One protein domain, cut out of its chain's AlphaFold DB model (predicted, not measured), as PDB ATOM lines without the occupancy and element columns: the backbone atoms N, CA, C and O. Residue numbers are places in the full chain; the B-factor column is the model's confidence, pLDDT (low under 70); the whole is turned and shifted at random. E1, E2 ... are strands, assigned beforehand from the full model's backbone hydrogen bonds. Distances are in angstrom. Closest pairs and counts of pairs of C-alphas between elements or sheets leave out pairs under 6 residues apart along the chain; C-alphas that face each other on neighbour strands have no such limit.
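What this domain is: This is residues 39 to 151 of the 343 residues of an uncharacterized protein of Acidimicrobiales bacterium (UniProt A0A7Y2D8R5). A strongly twisted, curled sheet of five strands, E2 E8 E7 E4 E5, has a smaller sheet, E1 E3 E6, over one face; together they form a sandwich, two sheets face to face, with strands crossed at 39 degrees. The printed part has 113 residues, with eight named strands, E1 to E8 in chain order, and no named helix; the class is all strand. Both sheets are mixed. The whole is compact and rounded, with a radius of gyration of the C-alphas of 13.7 A and spans of 39 by 31 by 25 A.

Where its parts are: In the larger sheet, E2 is residues 59 to 63, E8 138 to 146 (26.2 A), E7 128 to 135 (22.5 A), E4 81 to 89 (24.3 A) and E5 94 to 102 (23.2 A). E1 is residues 41 to 47, E3 68 to 74 and E6 109 to 114. C-alpha 41 is at (-92.107, 24.619, 3.911) and C-alpha 146 at (-83.175, 34.678, 7.438).

How they stand to each other: E7 and E8 form a hairpin, with N 131 and O 142 2.8 A apart. E7 is antiparallel to E4, with N 85 and O 132 2.9 A apart. E4 and E5 form a hairpin, with N 82 and O 101 2.8 A apart; E4 bends by 52 degrees at residue 86, E5 by 64 degrees at residue 97. Edge strand E2 is parallel to E8, with N 60 and O 143 2.8 A apart. In the other sheet, E3 is parallel to E1, N 44 and O 70 2.8 A apart, and antiparallel to E6, N 71 and O 111 2.8 A apart.

The domain as a whole: The C-alphas farthest apart, of Gly 105 and Arg 124, are 40.8 A apart. The printed part has no cut. The links E1 to E2 and E6 to E7 are long. pLDDT is under 70 at residues 49 to 57, 91 to 92, 119 to 120 and 122 to 127.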
ATOM      1  N   VAL A  39     -89.304  24.706  -2.741       77.06
ATOM      2  CA  VAL A  39     -89.956  25.628  -1.807       77.06
ATOM      3  C   VAL A  39     -89.953  24.983  -0.429       77.06
ATOM      4  O   VAL A  39     -90.821  24.171  -0.088       77.06
ATOM      5  N   ALA A  40     -88.986  25.379   0.397       81.31
ATOM      6  CA  ALA A  40     -88.920  24.944   1.781       81.31
ATOM      7  C   ALA A  40     -90.203  25.357   2.528       81.31
ATOM      8  O   ALA A  40     -90.549  26.537   2.620       81.31
ATOM      9  N   THR A  41     -90.921  24.377   3.080       82.81
ATOM     10  CA  THR A  41     -92.107  24.619   3.911       82.81
ATOM     11  C   THR A  41     -91.772  24.376   5.379       82.81
ATOM     12  O   THR A  41     -91.295  23.298   5.734       82.81
ATOM     13  N   ARG A  42     -92.061  25.344   6.260       87.25
ATOM     14  CA  ARG A  42     -91.860  25.213   7.717       87.25
ATOM     15  C   ARG A  42     -93.160  25.457   8.470       87.25
ATOM     16  O   ARG A  42     -93.806  26.484   8.296       87.25
ATOM     17  N   THR A  43     -93.540  24.531   9.343       87.50
ATOM     18  CA  THR A  43     -94.759  24.663  10.155       87.50
ATOM     19  C   THR A  43     -94.449  25.323  11.490       87.50
ATOM     20  O   THR A  43     -93.588  24.848  12.230       87.50
ATOM     21  N   ILE A  44     -95.195  26.375  11.828       89.50
ATOM     22  CA  ILE A  44     -95.104  27.074  13.109       89.50
ATOM     23  C   ILE A  44     -96.467  27.111  13.801       89.50
ATOM     24  O   ILE A  44     -97.521  27.194  13.166       89.50
ATOM     25  N   ARG A  45     -96.450  27.039  15.133       87.25
ATOM     26  CA  ARG A  45     -97.646  27.178  15.967       87.25
ATOM     27  C   ARG A  45     -97.561  28.495  16.707       87.25
ATOM     28  O   ARG A  45     -96.601  28.733  17.431       87.25
ATOM     29  N   VAL A  46     -98.578  29.317  16.521       83.75
ATOM     30  CA  VAL A  46     -98.680  30.646  17.101       83.75
ATOM     31  C   VAL A  46     -99.894  30.631  18.002       83.75
ATOM     32  O   VAL A  46    -101.016  30.420  17.555       83.75
ATOM     33  N   THR A  47     -99.672  30.805  19.292       81.81
ATOM     34  CA  THR A  47    -100.771  30.936  20.244       81.81
ATOM     35  C   THR A  47    -100.749  32.373  20.707       81.81
ATOM     36  O   THR A  47     -99.731  32.820  21.232       81.81
ATOM     37  N   HIS A  48    -101.833  33.105  20.466       77.19
ATOM     38  CA  HIS A  48    -102.069  34.333  21.190       77.19
ATOM     39  C   HIS A  48    -102.193  33.954  22.659       77.19
ATOM     40  O   HIS A  48    -103.065  33.177  23.052       77.19
ATOM     41  N   VAL A  49    -101.251  34.453  23.440       67.69
ATOM     42  CA  VAL A  49    -101.214  34.239  24.873       67.69
ATOM     43  C   VAL A  49    -101.918  35.440  25.497       67.69
ATOM     44  O   VAL A  49    -101.516  36.572  25.205       67.69
ATOM     45  N   PRO A  50    -102.952  35.228  26.330       66.31
ATOM     46  CA  PRO A  50    -103.577  36.308  27.075       66.31
ATOM     47  C   PRO A  50    -102.517  37.109  27.842       66.31
ATOM     48  O   PRO A  50    -101.481  36.548  28.217       66.31
ATOM     49  N   PRO A  51    -102.766  38.393  28.148       59.00
ATOM     50  CA  PRO A  51    -101.818  39.231  28.886       59.00
ATOM     51  C   PRO A  51    -101.241  38.554  30.132       59.00
ATOM     52  O   PRO A  51    -100.055  38.688  30.448       59.00
ATOM     53  N   ASP A  52    -102.031  37.730  30.800       58.94
ATOM     54  CA  ASP A  52    -101.628  37.146  32.065       58.94
ATOM     55  C   ASP A  52    -100.673  35.960  31.992       58.94
ATOM     56  O   ASP A  52    -100.142  35.558  33.030       58.94
ATOM     57  N   GLU A  53    -100.379  35.435  30.805       64.12
ATOM     58  CA  GLU A  53     -99.592  34.215  30.647       64.12
ATOM     59  C   GLU A  53     -98.206  34.495  30.029       64.12
ATOM     60  O   GLU A  53     -97.982  35.468  29.298       64.12
ATOM     61  N   VAL A  54     -97.202  33.720  30.452       56.84
ATOM     62  CA  VAL A  54     -95.787  33.974  30.137       56.84
ATOM     63  C   VAL A  54     -95.552  33.744  28.646       56.84
ATOM     64  O   VAL A  54     -95.685  32.630  28.146       56.84
ATOM     65  N   LEU A  55     -95.169  34.807  27.937       63.41
ATOM     66  CA  LEU A  55     -94.841  34.745  26.517       63.41
ATOM     67  C   LEU A  55     -93.437  34.164  26.353       63.41
ATOM     68  O   LEU A  55     -92.463  34.737  26.839       63.41
ATOM     69  N   THR A  56     -93.328  33.049  25.637       66.19
ATOM     70  CA  THR A  56     -92.056  32.674  25.014       66.19
ATOM     71  C   THR A  56     -91.938  33.483  23.728       66.19
ATOM     72  O   THR A  56     -92.842  33.366  22.899       66.19
ATOM     73  N   PRO A  57     -90.893  34.312  23.542       67.75
ATOM     74  CA  PRO A  57     -90.679  34.959  22.254       67.75
ATOM     75  C   PRO A  57     -90.554  33.865  21.190       67.75
ATOM     76  O   PRO A  57     -89.683  32.998  21.277       67.75
ATOM     77  N   LEU A  58     -91.480  33.857  20.230       83.12
ATOM     78  CA  LEU A  58     -91.435  32.904  19.133       83.12
ATOM     79  C   LEU A  58     -90.476  33.456  18.085       83.12
ATOM     80  O   LEU A  58     -90.768  34.463  17.445       83.12
ATOM     81  N   ILE A  59     -89.338  32.784  17.937       85.88
ATOM     82  CA  ILE A  59     -88.335  33.093  16.924       85.88
ATOM     83  C   ILE A  59     -88.372  31.987  15.871       85.88
ATOM     84  O   ILE A  59     -88.335  30.799  16.203       85.88
ATOM     85  N   VAL A  60     -88.458  32.378  14.604       88.69
ATOM     86  CA  VAL A  60     -88.339  31.477  13.457       88.69
ATOM     87  C   VAL A  60     -87.096  31.884  12.680       88.69
ATOM     88  O   VAL A  60     -87.042  32.956  12.088       88.69
ATOM     89  N   ASP A  61     -86.086  31.033  12.716       89.19
ATOM     90  CA  ASP A  61     -84.740  31.312  12.226       89.19
ATOM     91  C   ASP A  61     -84.370  30.496  10.991       89.19
ATOM     92  O   ASP A  61     -85.167  29.692  10.518       89.19
ATOM     93  N   SER A  62     -83.168  30.688  10.450       88.50
ATOM     94  CA  SER A  62     -82.648  29.926   9.304       88.50
ATOM     95  C   SER A  62     -83.630  29.872   8.128       88.50
ATOM     96  O   SER A  62     -83.772  28.849   7.462       88.50
ATOM     97  N   LEU A  63     -84.359  30.971   7.913       89.06
ATOM     98  CA  LEU A  63     -85.334  31.083   6.837       89.06
ATOM     99  C   LEU A  63     -84.624  31.377   5.517       89.06
ATOM    100  O   LEU A  63     -83.805  32.291   5.430       89.06
ATOM    101  N   ASP A  64     -84.965  30.629   4.475       88.50
ATOM    102  CA  ASP A  64     -84.643  31.013   3.103       88.50
ATOM    103  C   ASP A  64     -85.626  32.105   2.621       88.50
ATOM    104  O   ASP A  64     -86.801  32.056   3.013       88.50
ATOM    105  N   PRO A  65     -85.214  33.067   1.769       84.25
ATOM    106  CA  PRO A  65     -86.107  34.074   1.182       84.25
ATOM    107  C   PRO A  65     -87.326  33.525   0.424       84.25
ATOM    108  O   PRO A  65     -88.247  34.289   0.140       84.25
ATOM    109  N   THR A  66     -87.338  32.235   0.083       85.31
ATOM    110  CA  THR A  66     -88.459  31.538  -0.572       85.31
ATOM    111  C   THR A  66     -89.275  30.654   0.379       85.31
ATOM    112  O   THR A  66     -90.201  29.967  -0.052       85.31
ATOM    113  N   THR A  67     -88.972  30.676   1.683       92.25
ATOM    114  CA  THR A  67     -89.635  29.814   2.671       92.25
ATOM    115  C   THR A  67     -91.116  30.155   2.807       92.25
ATOM    116  O   THR A  67     -91.496  31.300   3.061       92.25
ATOM    117  N   VAL A  68     -91.965  29.132   2.750       94.00
ATOM    118  CA  VAL A  68     -93.390  29.255   3.070       94.00
ATOM    119  C   VAL A  68     -93.635  28.756   4.489       94.00
ATOM    120  O   VAL A  68     -93.414  27.588   4.820       94.00
ATOM    121  N   LEU A  69     -94.127  29.643   5.348       94.44
ATOM    122  CA  LEU A  69     -94.553  29.296   6.695       94.44
ATOM    123  C   LEU A  69     -95.975  28.748   6.670       94.44
ATOM    124  O   LEU A  69     -96.893  29.418   6.208       94.44
ATOM    125  N   THR A  70     -96.180  27.557   7.220       96.12
ATOM    126  CA  THR A  70     -97.515  27.068   7.576       96.12
ATOM    127  C   THR A  70     -97.812  27.509   9.004       96.12
ATOM    128  O   THR A  70     -97.241  26.977   9.955       96.12
ATOM    129  N   VAL A  71     -98.676  28.509   9.155       95.31
ATOM    130  CA  VAL A  71     -98.966  29.173  10.428       95.31
ATOM    131  C   VAL A  71    -100.272  28.644  11.001       95.31
ATOM    132  O   VAL A  71    -101.328  28.780  10.387       95.31
ATOM    133  N   HIS A  72    -100.203  28.069  12.199       96.25
ATOM    134  CA  HIS A  72    -101.374  27.686  12.985       96.25
ATOM    135  C   HIS A  72    -101.565  28.694  14.120       96.25
ATOM    136  O   HIS A  72    -100.931  28.560  15.166       96.25
ATOM    137  N   ALA A  73    -102.407  29.700  13.894       94.56
ATOM    138  CA  ALA A  73    -102.730  30.750  14.854       94.56
ATOM    139  C   ALA A  73    -103.917  30.339  15.742       94.56
ATOM    140  O   ALA A  73    -104.899  29.804  15.232       94.56
ATOM    141  N   ARG A  74    -103.836  30.573  17.054       94.44
ATOM    142  CA  ARG A  74    -104.869  30.239  18.059       94.44
ATOM    143  C   ARG A  74    -105.027  31.357  19.080       94.44
ATOM    144  O   ARG A  74    -104.103  32.144  19.235       94.44
ATOM    145  N   GLY A  75    -106.138  31.369  19.817       89.62
ATOM    146  CA  GLY A  75    -106.370  32.309  20.923       89.62
ATOM    147  C   GLY A  75    -106.842  33.696  20.483       89.62
ATOM    148  O   GLY A  75    -106.821  34.624  21.281       89.62
ATOM    149  N   PHE A  76    -107.245  33.849  19.222       93.19
ATOM    150  CA  PHE A  76    -107.856  35.079  18.722       93.19
ATOM    151  C   PHE A  76    -109.365  35.070  18.991       93.19
ATOM    152  O   PHE A  76    -109.932  34.065  19.412       93.19
ATOM    153  N   GLU A  77    -110.036  36.190  18.750       93.12
ATOM    154  CA  GLU A  77    -111.497  36.239  18.812       93.12
ATOM    155  C   GLU A  77    -112.118  35.463  17.631       93.12
ATOM    156  O   GLU A  77    -111.665  35.575  16.486       93.12
ATOM    157  N   GLY A  78    -113.138  34.647  17.915       95.25
ATOM    158  CA  GLY A  78    -113.789  33.792  16.923       95.25
ATOM    159  C   GLY A  78    -114.562  34.567  15.853       95.25
ATOM    160  O   GLY A  78    -115.043  35.672  16.097       95.25
ATOM    161  N   ASP A  79    -114.650  33.997  14.648       96.00
ATOM    162  CA  ASP A  79    -115.340  34.557  13.469       96.00
ATOM    163  C   ASP A  79    -114.847  35.951  13.022       96.00
ATOM    164  O   ASP A  79    -115.454  36.613  12.171       96.00
ATOM    165  N   ARG A  80    -113.705  36.409  13.550       96.44
ATOM    166  CA  ARG A  80    -113.084  37.673  13.154       96.44
ATOM    167  C   ARG A  80    -112.238  37.521  11.896       96.44
ATOM    168  O   ARG A  80    -111.608  36.498  11.627       96.44
ATOM    169  N   THR A  81    -112.183  38.607  11.129       96.88
ATOM    170  CA  THR A  81    -111.194  38.780  10.060       96.88
ATOM    171  C   THR A  81    -110.042  39.617  10.592       96.88
ATOM    172  O   THR A  81    -110.252  40.681  11.172       96.88
ATOM    173  N   GLY A  82    -108.829  39.131  10.379       96.19
ATOM    174  CA  GLY A  82    -107.589  39.808  10.707       96.19
ATOM    175  C   GLY A  82    -106.664  39.900   9.500       96.19
ATOM    176  O   GLY A  82    -107.047  39.664   8.349       96.19
ATOM    177  N   PHE A  83    -105.415  40.244   9.768       96.62
ATOM    178  CA  PHE A  83    -104.358  40.241   8.771       96.62
ATOM    179  C   PHE A  83    -103.040  39.794   9.386       96.62
ATOM    180  O   PHE A  83    -102.751  40.057  10.552       96.62
ATOM    181  N   VAL A  84    -102.233  39.144   8.557       95.56
ATOM    182  CA  VAL A  84    -100.819  38.908   8.815       95.56
ATOM    183  C   VAL A  84     -99.999  39.831   7.917       95.56
ATOM    184  O   VAL A  84    -100.369  40.084   6.766       95.56
ATOM    185  N   ARG A  85     -98.913  40.384   8.448       94.12
ATOM    186  CA  ARG A  85     -97.994  41.260   7.714       94.12
ATOM    187  C   ARG A  85     -96.572  41.060   8.209       94.12
ATOM    188  O   ARG A  85     -96.364  40.751   9.379       94.12
ATOM    189  N   GLN A  86     -95.609  41.272   7.325       91.38
ATOM    190  CA  GLN A  86     -94.197  41.228   7.669       91.38
ATOM    191  C   GLN A  86     -93.688  42.656   7.846       91.38
ATOM    192  O   GLN A  86     -93.826  43.475   6.936       91.38
ATOM    193  N   CYS A  87     -93.123  42.967   9.004       87.94
ATOM    194  CA  CYS A  87     -92.635  44.293   9.350       87.94
ATOM    195  C   CYS A  87     -91.114  44.290   9.495       87.94
ATOM    196  O   CYS A  87     -90.528  43.322   9.972       87.94
ATOM    197  N   ARG A  88     -90.481  45.388   9.076       85.94
ATOM    198  CA  ARG A  88     -89.092  45.714   9.417       85.94
ATOM    199  C   ARG A  88     -89.125  46.642  10.624       85.94
ATOM    200  O   ARG A  88     -89.696  47.727  10.534       85.94
ATOM    201  N   VAL A  89     -88.575  46.180  11.741       74.69
ATOM    202  CA  VAL A  89     -88.517  46.902  13.014       74.69
ATOM    203  C   VAL A  89     -87.258  47.763  13.031       74.69
ATOM    204  O   VAL A  89     -86.153  47.255  12.823       74.69
ATOM    205  N   GLY A  90     -87.449  49.064  13.253       72.00
ATOM    206  CA  GLY A  90     -86.409  50.091  13.204       72.00
ATOM    207  C   GLY A  90     -87.020  51.495  13.146       72.00
ATOM    208  O   GLY A  90     -88.153  51.707  13.570       72.00
ATOM    209  N   GLU A  91     -86.293  52.456  12.579       55.78
ATOM    210  CA  GLU A  91     -86.652  53.884  12.631       55.78
ATOM    211  C   GLU A  91     -87.956  54.241  11.888       55.78
ATOM    212  O   GLU A  91     -88.663  55.160  12.288       55.78
ATOM    213  N   GLN A  92     -88.319  53.496  10.836       58.31
ATOM    214  CA  GLN A  92     -89.519  53.781  10.029       58.31
ATOM    215  C   GLN A  92     -90.635  52.734  10.132       58.31
ATOM    216  O   GLN A  92     -91.644  52.900   9.451       58.31
ATOM    217  N   ASN A  93     -90.466  51.672  10.934       73.44
ATOM    218  CA  ASN A  93     -91.425  50.569  11.124       73.44
ATOM    219  C   ASN A  93     -92.323  50.300   9.899       73.44
ATOM    220  O   ASN A  93     -93.498  50.669   9.861       73.44
ATOM    221  N   VAL A  94     -91.765  49.669   8.864       83.12
ATOM    222  CA  VAL A  94     -92.462  49.486   7.582       83.12
ATOM    223  C   VAL A  94     -92.986  48.061   7.472       83.12
ATOM    224  O   VAL A  94     -92.207  47.110   7.407       83.12
ATOM    225  N   CYS A  95     -94.308  47.912   7.384       89.50
ATOM    226  CA  CYS A  95     -94.956  46.620   7.165       89.50
ATOM    227  C   CYS A  95     -95.354  46.413   5.698       89.50
ATOM    228  O   CYS A  95     -95.911  47.302   5.052       89.50
ATOM    229  N   ARG A  96     -95.093  45.214   5.177       90.38
ATOM    230  CA  ARG A  96     -95.370  44.785   3.798       90.38
ATOM    231  C   ARG A  96     -95.993  43.385   3.789       90.38
ATOM    232  O   ARG A  96     -96.237  42.793   4.838       90.38
ATOM    233  N   ASN A  97     -96.263  42.877   2.583       90.44
ATOM    234  CA  ASN A  97     -96.724  41.506   2.348       90.44
ATOM    235  C   ASN A  97     -97.973  41.151   3.182       90.44
ATOM    236  O   ASN A  97     -98.006  40.187   3.942       90.44
ATOM    237  N   ARG A  98     -98.992  42.012   3.118       95.00
ATOM    238  CA  ARG A  98    -100.216  41.852   3.905       95.00
ATOM    239  C   ARG A  98    -101.088  40.742   3.313       95.00
ATOM    240  O   ARG A  98    -101.438  40.811   2.139       95.00
ATOM    241  N   LEU A  99    -101.516  39.797   4.145       96.44
ATOM    242  CA  LEU A  99    -102.462  38.738   3.790       96.44
ATOM    243  C   LEU A  99    -103.644  38.757   4.766       96.44
ATOM    244  O   LEU A  99    -103.455  38.809   5.981       96.44
ATOM    245  N   ALA A 100    -104.870  38.738   4.242       97.50
ATOM    246  CA  ALA A 100    -106.075  38.642   5.063       97.50
ATOM    247  C   ALA A 100    -106.236  37.215   5.608       97.50
ATOM    248  O   ALA A 100    -106.051  36.243   4.877       97.50
ATOM    249  N   VAL A 101    -106.605  37.096   6.884       97.44
ATOM    250  CA  VAL A 101    -106.798  35.811   7.569       97.44
ATOM    251  C   VAL A 101    -108.171  35.815   8.226       97.44
ATOM    252  O   VAL A 101    -108.554  36.801   8.852       97.44
ATOM    253  N   ARG A 102    -108.918  34.719   8.092       97.56
ATOM    254  CA  ARG A 102    -110.193  34.531   8.789       97.56
ATOM    255  C   ARG A 102    -110.021  33.489   9.884       97.56
ATOM    256  O   ARG A 102    -109.559  32.386   9.598       97.56
ATOM    257  N   PHE A 103    -110.396  33.859  11.102       97.31
ATOM    258  CA  PHE A 103    -110.428  32.961  12.248       97.31
ATOM    259  C   PHE A 103    -111.785  32.259  12.298       97.31
ATOM    260  O   PHE A 103    -112.809  32.855  11.963       97.31
ATOM    261  N   ASP A 104    -111.782  30.978  12.655       97.50
ATOM    262  CA  ASP A 104    -113.004  30.202  12.864       97.50
ATOM    263  C   ASP A 104    -113.710  30.599  14.174       97.50
ATOM    264  O   ASP A 104    -113.207  31.425  14.936       97.50
ATOM    265  N   GLY A 105    -114.868  30.002  14.467       96.88
ATOM    266  CA  GLY A 105    -115.624  30.280  15.697       96.88
ATOM    267  C   GLY A 105    -114.878  29.959  17.003       96.88
ATOM    268  O   GLY A 105    -115.305  30.391  18.069       96.88
ATOM    269  N   ASN A 106    -113.745  29.247  16.938       96.50
ATOM    270  CA  ASN A 106    -112.873  28.965  18.083       96.50
ATOM    271  C   ASN A 106    -111.645  29.891  18.134       96.50
ATOM    272  O   ASN A 106    -110.716  29.628  18.903       96.50
ATOM    273  N   GLY A 107    -111.575  30.927  17.292       95.56
ATOM    274  CA  GLY A 107    -110.438  31.844  17.283       95.56
ATOM    275  C   GLY A 107    -109.159  31.239  16.709       95.56
ATOM    276  O   GLY A 107    -108.051  31.632  17.092       95.56
ATOM    277  N   THR A 108    -109.293  30.233  15.841       96.88
ATOM    278  CA  THR A 108    -108.174  29.510  15.226       96.88
ATOM    279  C   THR A 108    -108.105  29.789  13.725       96.88
ATOM    280  O   THR A 108    -109.123  29.932  13.054       96.88
ATOM    281  N   ALA A 109    -106.891  29.864  13.180       97.56
ATOM    282  CA  ALA A 109    -106.651  29.960  11.744       97.56
ATOM    283  C   ALA A 109    -105.443  29.111  11.329       97.56
ATOM    284  O   ALA A 109    -104.434  29.047  12.035       97.56
ATOM    285  N   LEU A 110    -105.535  28.484  10.155       97.31
ATOM    286  CA  LEU A 110    -104.439  27.774   9.499       97.31
ATOM    287  C   LEU A 110    -104.242  28.362   8.104       97.31
ATOM    288  O   LEU A 110    -105.160  28.330   7.286       97.31
ATOM    289  N   PHE A 111    -103.058  28.902   7.833       96.62
ATOM    290  CA  PHE A 111    -102.749  29.527   6.550       96.62
ATOM    291  C   PHE A 111    -101.277  29.353   6.181       96.62
ATOM    292  O   PHE A 111    -100.434  29.052   7.027       96.62
ATOM    293  N   GLN A 112    -100.977  29.539   4.900       96.25
ATOM    294  CA  GLN A 112     -99.614  29.575   4.385       96.25
ATOM    295  C   GLN A 112     -99.198  31.022   4.135       96.25
ATOM    296  O   GLN A 112     -99.995  31.827   3.653       96.25
ATOM    297  N   TYR A 113     -97.957  31.352   4.473       95.00
ATOM    298  CA  TYR A 113     -97.413  32.694   4.342       95.00
ATOM    299  C   TYR A 113     -95.984  32.631   3.806       95.00
ATOM    300  O   TYR A 113     -95.092  32.115   4.475       95.00
ATOM    301  N   LEU A 114     -95.770  33.149   2.597       93.00
ATOM    302  CA  LEU A 114     -94.433  33.303   2.029       93.00
ATOM    303  C   LEU A 114     -93.721  34.441   2.760       93.00
ATOM    304  O   LEU A 114     -94.149  35.591   2.658       93.00
ATOM    305  N   VAL A 115     -92.656  34.128   3.495       90.38
ATOM    306  CA  VAL A 115     -91.803  35.157   4.096       90.38
ATOM    307  C   VAL A 115     -90.802  35.647   3.062       90.38
ATOM    308  O   VAL A 115     -90.299  34.867   2.265       90.38
ATOM    309  N   THR A 116     -90.513  36.944   3.071       86.12
ATOM    310  CA  THR A 116     -89.556  37.548   2.133       86.12
ATOM    311  C   THR A 116     -88.469  38.266   2.916       86.12
ATOM    312  O   THR A 116     -88.769  38.913   3.915       86.12
ATOM    313  N   ASP A 117     -87.208  38.185   2.499       79.12
ATOM    314  CA  ASP A 117     -86.107  38.807   3.255       79.12
ATOM    315  C   ASP A 117     -86.101  40.346   3.180       79.12
ATOM    316  O   ASP A 117     -85.321  41.002   3.876       79.12
ATOM    317  N   GLY A 118     -86.945  40.921   2.310       70.56
ATOM    318  CA  GLY A 118     -87.107  42.356   2.106       70.56
ATOM    319  C   GLY A 118     -85.796  43.104   1.845       70.56
ATOM    320  O   GLY A 118     -85.761  44.318   2.071       70.56
ATOM    321  N   GLY A 119     -84.733  42.400   1.428       64.94
ATOM    322  CA  GLY A 119     -83.379  42.926   1.263       64.94
ATOM    323  C   GLY A 119     -82.599  43.229   2.552       64.94
ATOM    324  O   GLY A 119     -81.712  44.079   2.496       64.94
ATOM    325  N   GLY A 120     -82.897  42.611   3.708       67.19
ATOM    326  CA  GLY A 120     -82.132  42.926   4.929       67.19
ATOM    327  C   GLY A 120     -82.435  42.183   6.233       67.19
ATOM    328  O   GLY A 120     -81.808  42.506   7.228       67.19
ATOM    329  N   CYS A 121     -83.338  41.206   6.285       71.88
ATOM    330  CA  CYS A 121     -83.729  40.543   7.540       71.88
ATOM    331  C   CYS A 121     -82.700  39.508   8.086       71.88
ATOM    332  O   CYS A 121     -82.985  38.310   8.088       71.88
ATOM    333  N   ARG A 122     -81.501  39.916   8.534       69.75
ATOM    334  CA  ARG A 122     -80.424  39.007   9.028       69.75
ATOM    335  C   ARG A 122     -80.021  39.301  10.480       69.75
ATOM    336  O   ARG A 122     -80.229  40.423  10.931       69.75
ATOM    337  N   LEU A 123     -79.373  38.358  11.192       56.59
ATOM    338  CA  LEU A 123     -79.004  38.513  12.626       56.59
ATOM    339  C   LEU A 123     -78.140  39.745  12.936       56.59
ATOM    340  O   LEU A 123     -78.090  40.185  14.076       56.59
ATOM    341  N   ARG A 124     -77.416  40.264  11.940       62.00
ATOM    342  CA  ARG A 124     -76.509  41.421  12.065       62.00
ATOM    343  C   ARG A 124     -76.931  42.613  11.218       62.00
ATOM    344  O   ARG A 124     -76.143  43.536  11.008       62.00
ATOM    345  N   ALA A 125     -78.131  42.564  10.655       61.31
ATOM    346  CA  ALA A 125     -78.681  43.737  10.015       61.31
ATOM    347  C   ALA A 125     -79.099  44.738  11.092       61.31
ATOM    348  O   ALA A 125     -79.539  44.353  12.171       61.31
ATOM    349  N   ALA A 126     -79.003  46.028  10.777       60.28
ATOM    350  CA  ALA A 126     -79.523  47.084  11.645       60.28
ATOM    351  C   ALA A 126     -81.047  46.977  11.867       60.28
ATOM    352  O   ALA A 126     -81.591  47.654  12.731       60.28
ATOM    353  N   GLU A 127     -81.737  46.143  11.085       67.69
ATOM    354  CA  GLU A 127     -83.185  46.008  11.089       67.69
ATOM    355  C   GLU A 127     -83.592  44.551  11.320       67.69
ATOM    356  O   GLU A 127     -83.144  43.639  10.618       67.69
ATOM    357  N   ARG A 128     -84.475  44.343  12.300       76.12
ATOM    358  CA  ARG A 128     -85.074  43.040  12.616       76.12
ATOM    359  C   ARG A 128     -86.369  42.874  11.832       76.12
ATOM    360  O   ARG A 128     -87.068  43.853  11.579       76.12
ATOM    361  N   CYS A 129     -86.722  41.647  11.470       85.75
ATOM    362  CA  CYS A 129     -87.981  41.387  10.781       85.75
ATOM    363  C   CYS A 129     -88.942  40.611  11.654       85.75
ATOM    364  O   CYS A 129     -88.576  39.608  12.263       85.75
ATOM    365  N   THR A 130     -90.188  41.060  11.671       88.31
ATOM    366  CA  THR A 130     -91.246  40.454  12.463       88.31
ATOM    367  C   THR A 130     -92.421  40.062  11.589       88.31
ATOM    368  O   THR A 130     -92.726  40.711  10.589       88.31
ATOM    369  N   LEU A 131     -93.095  38.984  11.965       91.12
ATOM    370  CA  LEU A 131     -94.403  38.622  11.452       91.12
ATOM    371  C   LEU A 131     -95.440  39.042  12.492       91.12
ATOM    372  O   LEU A 131     -95.463  38.518  13.605       91.12
ATOM    373  N   GLU A 132     -96.290  39.993  12.129       90.50
ATOM    374  CA  GLU A 132     -97.377  40.466  12.978       90.50
ATOM    375  C   GLU A 132     -98.699  39.856  12.529       90.50
ATOM    376  O   GLU A 132     -99.057  39.939  11.353       90.50
ATOM    377  N   ILE A 133     -99.445  39.294  13.478       92.56
ATOM    378  CA  ILE A 133    -100.807  38.795  13.277       92.56
ATOM    379  C   ILE A 133    -101.744  39.656  14.124       92.56
ATOM    380  O   ILE A 133    -101.593  39.721  15.345       92.56
ATOM    381  N   VAL A 134    -102.696  40.323  13.470       91.06
ATOM    382  CA  VAL A 134    -103.626  41.277  14.093       91.06
ATOM    383  C   VAL A 134    -105.065  40.881  13.772       91.06
ATOM    384  O   VAL A 134    -105.400  40.701  12.598       91.06
ATOM    385  N   ALA A 135    -105.930  40.804  14.784       93.25
ATOM    386  CA  ALA A 135    -107.381  40.715  14.616       93.25
ATOM    387  C   ALA A 135    -108.096  41.434  15.771       93.25
ATOM    388  O   ALA A 135    -107.986  41.015  16.919       93.25
ATOM    389  N   GLY A 136    -108.819  42.518  15.466       89.56
ATOM    390  CA  GLY A 136    -109.395  43.384  16.502       89.56
ATOM    391  C   GLY A 136    -108.303  43.953  17.412       89.56
ATOM    392  O   GLY A 136    -107.306  44.474  16.914       89.56
ATOM    393  N   ASP A 137    -108.478  43.781  18.722       81.88
ATOM    394  CA  ASP A 137    -107.517  44.208  19.751       81.88
ATOM    395  C   ASP A 137    -106.440  43.149  20.045       81.88
ATOM    396  O   ASP A 137    -105.519  43.366  20.833       81.88
ATOM    397  N   THR A 138    -106.539  41.977  19.411       82.25
ATOM    398  CA  THR A 138    -105.580  40.889  19.571       82.25
ATOM    399  C   THR A 138    -104.410  41.060  18.608       82.25
ATOM    400  O   THR A 138    -104.578  41.075  17.385       82.25
ATOM    401  N   HIS A 139    -103.198  41.116  19.162       83.44
ATOM    402  CA  HIS A 139    -101.947  41.248  18.417       83.44
ATOM    403  C   HIS A 139    -100.926  40.212  18.884       83.44
ATOM    404  O   HIS A 139    -100.806  39.933  20.075       83.44
ATOM    405  N   THR A 140    -100.210  39.603  17.941       86.12
ATOM    406  CA  THR A 140     -99.085  38.696  18.213       86.12
ATOM    407  C   THR A 140     -97.934  38.994  17.257       86.12
ATOM    408  O   THR A 140     -98.165  39.218  16.069       86.12
ATOM    409  N   ILE A 141     -96.705  38.970  17.775       84.94
ATOM    410  CA  ILE A 141     -95.475  39.265  17.036       84.94
ATOM    411  C   ILE A 141     -94.562  38.038  17.086       84.94
ATOM    412  O   ILE A 141     -94.439  37.394  18.130       84.94
ATOM    413  N   ILE A 142     -93.934  37.717  15.959       88.31
ATOM    414  CA  ILE A 142     -92.986  36.610  15.804       88.31
ATOM    415  C   ILE A 142     -91.723  37.170  15.169       88.31
ATOM    416  O   ILE A 142     -91.811  37.794  14.115       88.31
ATOM    417  N   ASP A 143     -90.562  36.931  15.760       86.00
ATOM    418  CA  ASP A 143     -89.299  37.364  15.165       86.00
ATOM    419  C   ASP A 143     -88.889  36.369  14.067       86.00
ATOM    420  O   ASP A 143     -88.941  35.152  14.250       86.00
ATOM    421  N   THR A 144     -88.501  36.887  12.903       86.25
ATOM    422  CA  THR A 144     -88.091  36.102  11.730       86.25
ATOM    423  C   THR A 144     -86.658  36.446  11.346       86.25
ATOM    424  O   THR A 144     -86.331  37.610  11.109       86.25
ATOM    425  N   ILE A 145     -85.802  35.429  11.285       85.81
ATOM    426  CA  ILE A 145     -84.381  35.556  10.954       85.81
ATOM    427  C   ILE A 145     -84.098  34.717   9.709       85.81
ATOM    428  O   ILE A 145     -84.381  33.517   9.677       85.81
ATOM    429  N   PHE A 146     -83.531  35.349   8.683       83.81
ATOM    430  CA  PHE A 146     -83.175  34.678   7.438       83.81
ATOM    431  C   PHE A 146     -81.718  34.244   7.441       83.81
ATOM    432  O   PHE A 146     -80.856  34.968   7.939       83.81
ATOM    433  N   VAL A 147     -81.458  33.100   6.801       80.31
ATOM    434  CA  VAL A 147     -80.149  32.456   6.601       80.31
ATOM    435  C   VAL A 147     -79.495  31.972   7.895       80.31
ATOM    436  O   VAL A 147     -79.130  30.805   8.002       80.31
ATOM    437  N   ASP A 148     -79.374  32.836   8.892       81.12
ATOM    438  CA  ASP A 148     -78.673  32.543  10.132       81.12
ATOM    439  C   ASP A 148     -79.548  31.753  11.125       81.12
ATOM    440  O   ASP A 148     -80.773  31.881  11.138       81.12
ATOM    441  N   SER A 149     -78.939  30.941  11.992       84.50
ATOM    442  CA  SER A 149     -79.637  30.309  13.125       84.50
ATOM    443  C   SER A 149     -79.661  31.246  14.324       84.50
ATOM    444  O   SER A 149     -78.629  31.820  14.676       84.50
ATOM    445  N   ALA A 150     -80.819  31.386  14.967       82.56
ATOM    446  CA  ALA A 150     -80.938  32.236  16.137       82.56
ATOM    447  C   ALA A 150     -80.047  31.691  17.261       82.56
ATOM    448  O   ALA A 150     -80.022  30.474  17.495       82.56
ATOM    449  N   PRO A 151     -79.312  32.557  17.976       84.19
ATOM    450  CA  PRO A 151     -78.619  32.122  19.174       84.19
ATOM    451  C   PRO A 151     -79.634  31.563  20.183       84.19
ATOM    452  O   PRO A 151     -80.788  32.009  20.220       84.19
TER     453      PRO A 151